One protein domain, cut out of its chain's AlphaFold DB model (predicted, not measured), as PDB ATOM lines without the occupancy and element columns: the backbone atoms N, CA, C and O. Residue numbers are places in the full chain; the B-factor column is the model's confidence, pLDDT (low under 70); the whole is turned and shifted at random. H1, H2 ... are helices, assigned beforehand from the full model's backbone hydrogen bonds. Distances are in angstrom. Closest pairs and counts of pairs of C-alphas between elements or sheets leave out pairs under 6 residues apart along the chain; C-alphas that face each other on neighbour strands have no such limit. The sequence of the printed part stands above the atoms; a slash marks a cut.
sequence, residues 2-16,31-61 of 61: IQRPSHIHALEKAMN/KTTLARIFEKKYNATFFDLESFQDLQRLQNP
ATOM      1  N   ILE A   2     -27.929  -4.140 -23.256       83.12
ATOM      2  CA  ILE A   2     -29.172  -4.009 -22.470       83.12
ATOM      3  C   ILE A   2     -29.921  -5.347 -22.466       83.12
ATOM      4  O   ILE A   2     -30.087  -5.957 -23.523       83.12
ATOM      5  N   GLN A   3     -30.382  -5.791 -21.295       82.50
ATOM      6  CA  GLN A   3     -31.186  -7.008 -21.175       82.50
ATOM      7  C   GLN A   3     -32.596  -6.793 -21.752       82.50
ATOM      8  O   GLN A   3     -33.226  -5.767 -21.504       82.50
ATOM      9  N   ARG A   4     -33.103  -7.767 -22.523       87.38
ATOM     10  CA  ARG A   4     -34.416  -7.710 -23.198       87.38
ATOM     11  C   ARG A   4     -35.331  -8.880 -22.791       87.38
ATOM     12  O   ARG A   4     -35.769  -9.630 -23.664       87.38
ATOM     13  N   PRO A   5     -35.625  -9.064 -21.491       91.69
ATOM     14  CA  PRO A   5     -36.310 -10.262 -20.995       91.69
ATOM     15  C   PRO A   5     -37.692 -10.474 -21.631       91.69
ATOM     16  O   PRO A   5     -38.023 -11.591 -22.015       91.69
ATOM     17  N   SER A   6     -38.462  -9.401 -21.843       95.12
ATOM     18  CA  SER A   6     -39.785  -9.479 -22.477       95.12
ATOM     19  C   SER A   6     -39.738  -9.979 -23.923       95.12
ATOM     20  O   SER A   6     -40.592 -10.758 -24.338       95.12
ATOM     21  N   HIS A   7     -38.727  -9.567 -24.690       95.06
ATOM     22  CA  HIS A   7     -38.594  -9.945 -26.098       95.06
ATOM     23  C   HIS A   7     -38.109 -11.388 -26.240       95.06
ATOM     24  O   HIS A   7     -38.573 -12.102 -27.123       95.06
ATOM     25  N   ILE A   8     -37.209 -11.822 -25.351       94.19
ATOM     26  CA  ILE A   8     -36.778 -13.221 -25.282       94.19
ATOM     27  C   ILE A   8     -37.969 -14.117 -24.950       94.19
ATOM     28  O   ILE A   8     -38.235 -15.058 -25.687       94.19
ATOM     29  N   HIS A   9     -38.750 -13.773 -23.924       95.44
ATOM     30  CA  HIS A   9     -39.927 -14.557 -23.557       95.44
ATOM     31  C   HIS A   9     -40.975 -14.622 -24.682       95.44
ATOM     32  O   HIS A   9     -41.571 -15.671 -24.928       95.44
ATOM     33  N   ALA A  10     -41.183 -13.521 -25.412       96.06
ATOM     34  CA  ALA A  10     -42.075 -13.509 -26.570       96.06
ATOM     35  C   ALA A  10     -41.584 -14.440 -27.693       96.06
ATOM     36  O   ALA A  10     -42.389 -15.170 -28.275       96.06
ATOM     37  N   LEU A  11     -40.276 -14.447 -27.970       95.38
ATOM     38  CA  LEU A  11     -39.667 -15.342 -28.955       95.38
ATOM     39  C   LEU A  11     -39.790 -16.814 -28.533       95.38
ATOM     40  O   LEU A  11     -40.190 -17.642 -29.345       95.38
ATOM     41  N   GLU A  12     -39.541 -17.133 -27.263       95.38
ATOM     42  CA  GLU A  12     -39.717 -18.484 -26.706       95.38
ATOM     43  C   GLU A  12     -41.158 -18.973 -26.845       95.38
ATOM     44  O   GLU A  12     -41.411 -20.076 -27.329       95.38
ATOM     45  N   LYS A  13     -42.125 -18.123 -26.488       97.38
ATOM     46  CA  LYS A  13     -43.547 -18.436 -26.636       97.38
ATOM     47  C   LYS A  13     -43.927 -18.681 -28.099       97.38
ATOM     48  O   LYS A  13     -44.741 -19.560 -28.372       97.38
ATOM     49  N   ALA A  14     -43.358 -17.917 -29.031       96.81
ATOM     50  CA  ALA A  14     -43.600 -18.101 -30.457       96.81
ATOM     51  C   ALA A  14     -43.006 -19.424 -30.970       96.81
ATOM     52  O   ALA A  14     -43.720 -20.175 -31.632       96.81
ATOM     53  N   MET A  15     -41.760 -19.747 -30.604       95.56
ATOM     54  CA  MET A  15     -41.087 -21.000 -30.983       95.56
ATOM     55  C   MET A  15     -41.783 -22.245 -30.414       95.56
ATOM     56  O   MET A  15     -41.846 -23.275 -31.074       95.56
ATOM     57  N   ASN A  16     -42.385 -22.149 -29.225       96.06
ATOM     58  CA  ASN A  16     -43.188 -23.244 -28.667       96.06
ATOM     59  C   ASN A  16     -44.494 -23.492 -29.445       96.06
ATOM     60  O   ASN A  16     -45.079 -24.566 -29.335       96.06
ATOM     61  N   LYS A  31     -32.588  -6.542 -33.639       95.62
ATOM     62  CA  LYS A  31     -33.040  -7.890 -34.057       95.62
ATOM     63  C   LYS A  31     -31.913  -8.927 -34.020       95.62
ATOM     64  O   LYS A  31     -32.051  -9.946 -33.355       95.62
ATOM     65  N   THR A  32     -30.773  -8.628 -34.649       94.38
ATOM     66  CA  THR A  32     -29.580  -9.495 -34.639       94.38
ATOM     67  C   THR A  32     -29.067  -9.720 -33.219       94.38
ATOM     68  O   THR A  32     -28.701 -10.829 -32.852       94.38
ATOM     69  N   THR A  33     -29.110  -8.680 -32.380       94.06
ATOM     70  CA  THR A  33     -28.774  -8.789 -30.957       94.06
ATOM     71  C   THR A  33     -29.685  -9.778 -30.231       94.06
ATOM     72  O   THR A  33     -29.185 -10.622 -29.494       94.06
ATOM     73  N   LEU A  34     -31.001  -9.706 -30.448       94.88
ATOM     74  CA  LEU A  34     -31.954 -10.638 -29.846       94.88
ATOM     75  C   LEU A  34     -31.711 -12.078 -30.322       94.88
ATOM     76  O   LEU A  34     -31.676 -12.985 -29.495       94.88
ATOM     77  N   ALA A  35     -31.472 -12.270 -31.623       94.75
ATOM     78  CA  ALA A  35     -31.167 -13.575 -32.202       94.75
ATOM     79  C   ALA A  35     -29.887 -14.191 -31.606       94.75
ATOM     80  O   ALA A  35     -29.898 -15.357 -31.235       94.75
ATOM     81  N   ARG A  36     -28.817 -13.402 -31.419       94.56
ATOM     82  CA  ARG A  36     -27.567 -13.855 -30.772       94.56
ATOM     83  C   ARG A  36     -27.744 -14.203 -29.292       94.56
ATOM     84  O   ARG A  36     -27.116 -15.132 -28.798       94.56
ATOM     85  N   ILE A  37     -28.581 -13.466 -28.560       93.88
ATOM     86  CA  ILE A  37     -28.895 -13.802 -27.160       93.88
ATOM     87  C   ILE A  37     -29.640 -15.139 -27.098       93.88
ATOM     88  O   ILE A  37     -29.310 -15.988 -26.272       93.88
ATOM     89  N   PHE A  38     -30.628 -15.323 -27.973       93.38
ATOM     90  CA  PHE A  38     -31.398 -16.559 -28.053       93.38
ATOM     91  C   PHE A  38     -30.517 -17.747 -28.463       93.38
ATOM     92  O   PHE A  38     -30.538 -18.776 -27.800       93.38
ATOM     93  N   GLU A  39     -29.675 -17.573 -29.484       95.00
ATOM     94  CA  GLU A  39     -28.695 -18.572 -29.921       95.00
ATOM     95  C   GLU A  39     -27.831 -19.063 -28.760       95.00
ATOM     96  O   GLU A  39     -27.806 -20.261 -28.487       95.00
ATOM     97  N   LYS A  40     -27.205 -18.146 -28.015       94.44
ATOM     98  CA  LYS A  40     -26.379 -18.504 -26.855       94.44
ATOM     99  C   LYS A  40     -27.166 -19.224 -25.765       94.44
ATOM    100  O   LYS A  40     -26.644 -20.150 -25.155       94.44
ATOM    101  N   LYS A  41     -28.411 -18.805 -25.506       93.06
ATOM    102  CA  LYS A  41     -29.268 -19.426 -24.483       93.06
ATOM    103  C   LYS A  41     -29.584 -20.888 -24.811       93.06
ATOM    104  O   LYS A  41     -29.650 -21.703 -23.897       93.06
ATOM    105  N   TYR A  42     -29.783 -21.202 -26.087       93.25
ATOM    106  CA  TYR A  42     -30.202 -22.529 -26.546       93.25
ATOM    107  C   TYR A  42     -29.078 -23.342 -27.198       93.25
ATOM    108  O   TYR A  42     -29.344 -24.430 -27.700       93.25
ATOM    109  N   ASN A  43     -27.840 -22.832 -27.191       95.44
ATOM    110  CA  ASN A  43     -26.702 -23.407 -27.911       95.44
ATOM    111  C   ASN A  43     -27.051 -23.742 -29.377       95.44
ATOM    112  O   ASN A  43     -26.775 -24.834 -29.874       95.44
ATOM    113  N   ALA A  44     -27.754 -22.820 -30.037       94.19
ATOM    114  CA  ALA A  44     -28.254 -23.020 -31.390       94.19
ATOM    115  C   ALA A  44     -27.177 -22.716 -32.436       94.19
ATOM    116  O   ALA A  44     -26.262 -21.927 -32.210       94.19
ATOM    117  N   THR A  45     -27.329 -23.281 -33.632       94.94
ATOM    118  CA  THR A  45     -26.476 -22.893 -34.757       94.94
ATOM    119  C   THR A  45     -26.932 -21.551 -35.326       94.94
ATOM    120  O   THR A  45     -28.101 -21.385 -35.672       94.94
ATOM    121  N   PHE A  46     -26.007 -20.595 -35.442       95.31
ATOM    122  CA  PHE A  46     -26.248 -19.306 -36.088       95.31
ATOM    123  C   PHE A  46     -25.695 -19.304 -37.513       95.31
ATOM    124  O   PHE A  46     -24.567 -19.744 -37.731       95.31
ATOM    125  N   PHE A  47     -26.461 -18.746 -38.448       95.56
ATOM    126  CA  PHE A  47     -26.008 -18.448 -39.803       95.56
ATOM    127  C   PHE A  47     -26.228 -16.963 -40.083       95.56
ATOM    128  O   PHE A  47     -27.368 -16.490 -40.083       95.56
ATOM    129  N   ASP A  48     -25.146 -16.223 -40.304       94.38
ATOM    130  CA  ASP A  48     -25.202 -14.860 -40.809       94.38
ATOM    131  C   ASP A  48     -25.260 -14.882 -42.340       94.38
ATOM    132  O   ASP A  48     -24.286 -15.211 -43.010       94.38
ATOM    133  N   LEU A  49     -26.407 -14.529 -42.915       93.25
ATOM    134  CA  LEU A  49     -26.592 -14.558 -44.369       93.25
ATOM    135  C   LEU A  49     -25.819 -13.450 -45.104       93.25
ATOM    136  O   LEU A  49     -25.777 -13.458 -46.332       93.25
ATOM    137  N   GLU A  50     -25.199 -12.514 -44.382       92.94
ATOM    138  CA  GLU A  50     -24.247 -11.551 -44.947       92.94
ATOM    139  C   GLU A  50     -22.804 -12.104 -44.951       92.94
ATOM    140  O   GLU A  50     -21.928 -11.554 -45.621       92.94
ATOM    141  N   SER A  51     -22.544 -13.218 -44.250       95.69
ATOM    142  CA  SER A  51     -21.244 -13.891 -44.197       95.69
ATOM    143  C   SER A  51     -21.132 -14.979 -45.263       95.69
ATOM    144  O   SER A  51     -21.853 -15.976 -45.254       95.69
ATOM    145  N   PHE A  52     -20.145 -14.844 -46.152       96.12
ATOM    146  CA  PHE A  52     -19.856 -15.859 -47.169       96.12
ATOM    147  C   PHE A  52     -19.536 -17.237 -46.564       96.12
ATOM    148  O   PHE A  52     -19.946 -18.262 -47.104       96.12
ATOM    149  N   GLN A  53     -18.840 -17.266 -45.424       95.25
ATOM    150  CA  GLN A  53     -18.491 -18.512 -44.738       95.25
ATOM    151  C   GLN A  53     -19.738 -19.227 -44.208       95.25
ATOM    152  O   GLN A  53     -19.878 -20.436 -44.389       95.25
ATOM    153  N   ASP A  54     -20.671 -18.483 -43.612       96.19
ATOM    154  CA  ASP A  54     -21.910 -19.059 -43.089       96.19
ATOM    155  C   ASP A  54     -22.832 -19.516 -44.221       96.19
ATOM    156  O   ASP A  54     -23.456 -20.570 -44.107       96.19
ATOM    157  N   LEU A  55     -22.862 -18.791 -45.345       95.62
ATOM    158  CA  LEU A  55     -23.586 -19.212 -46.545       95.62
ATOM    159  C   LEU A  55     -23.051 -20.533 -47.112       95.62
ATOM    160  O   LEU A  55     -23.847 -21.394 -47.479       95.62
ATOM    161  N   GLN A  56     -21.729 -20.724 -47.163       94.88
ATOM    162  CA  GLN A  56     -21.146 -22.005 -47.578       94.88
ATOM    163  C   GLN A  56     -21.521 -23.134 -46.616       94.88
ATOM    164  O   GLN A  56     -21.903 -24.220 -47.047       94.88
ATOM    165  N   ARG A  57     -21.455 -22.867 -45.308       94.44
ATOM    166  CA  ARG A  57     -21.800 -23.839 -44.265       94.44
ATOM    167  C   ARG A  57     -23.277 -24.242 -44.325       94.44
ATOM    168  O   ARG A  57     -23.599 -25.400 -44.103       94.44
ATOM    169  N   LEU A  58     -24.157 -23.310 -44.694       94.69
ATOM    170  CA  LEU A  58     -25.592 -23.550 -44.854       94.69
ATOM    171  C   LEU A  58     -25.936 -24.465 -46.044       94.69
ATOM    172  O   LEU A  58     -27.014 -25.052 -46.049       94.69
ATOM    173  N   GLN A  59     -25.057 -24.609 -47.045       92.12
ATOM    174  CA  GLN A  59     -25.311 -25.510 -48.179       92.12
ATOM    175  C   GLN A  59     -25.283 -26.995 -47.785       92.12
ATOM    176  O   GLN A  59     -25.913 -27.801 -48.461       92.12
ATOM    177  N   ASN A  60     -24.581 -27.352 -46.702       84.00
ATOM    178  CA  ASN A  60     -24.502 -28.713 -46.161       84.00
ATOM    179  C   ASN A  60     -24.560 -28.662 -44.619       84.00
ATOM    180  O   ASN A  60     -23.516 -28.790 -43.975       84.00
ATOM    181  N   PRO A  61     -25.743 -28.379 -44.045       68.38
ATOM    182  CA  PRO A  61     -25.901 -28.059 -42.628       68.38
ATOM    183  C   PRO A  61     -25.859 -29.276 -41.697       68.38
ATOM    184  O   PRO A  61     -26.249 -30.387 -42.127       68.38
TER     185      PRO A  61
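AT A GLANCE: This is residues 2 to 16 and 31 to 61 of the 61 residues of an uncharacterized protein of Desulfobacter postgatei (UniProt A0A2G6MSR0). Two helices of 12 residues, H1 and H2, stand steeply angled to each other at one end of a loose model, and a shorter helix, H3, lies at the other end, reached from H2 by residues 43 to 51. There is no single packed core: H3 touches neither of the other helices. The printed part has 46 residues with three named helices in the order H1, H2, H3 and no named strand, and its class is all helix. It is loose, with a radius of gyration of the C-alphas of 12.4 A and spans of 34 by 24 by 15 A.

HOW THE PARTS SIT: After residues 2 to 4 comes H1, residues 5 to 16, which only just touches H2, residues 31 to 42, with 3 pairs of C-alphas within 8 A. H1 touches H2 with residues 7 to 8 alone, and H2 touches H1 with residues 34 to 38 alone; the closest C-alphas of the two helices are those of Ile 8 and Phe 38, 6.9 A apart. The two helices run the same way at a steep tilt of 68 degrees, only just short of about perpendicular. H3, residues 52 to 58, is apart from both H1 and H2. In H1, H2 and H3 every O i to N i+4 pair is within hydrogen-bond range.

IN THESE COORDINATES: H1 begins with C-alpha 5 at (-36.310, -10.262, -20.995) and measures 16.6 A from first to last C-alpha. H2 begins with C-alpha 31 at (-33.040, -7.890, -34.057) and measures 16.7 A. H3 measures 9.9 A and ends with C-alpha 58 at (-25.592, -23.550, -44.854).

THE WHOLE: The C-alphas farthest apart are those of Ile 2 and Asn 60, at 34.5 A. Residues 17 to 30 are not printed, and C-alphas 16 and 31 are 19.2 A apart across the cut. The link from H2 to H3, 9 residues, is short. The mean pLDDT of the printed part is 93.3, and Pro 61, the chain's last residue, is under 70.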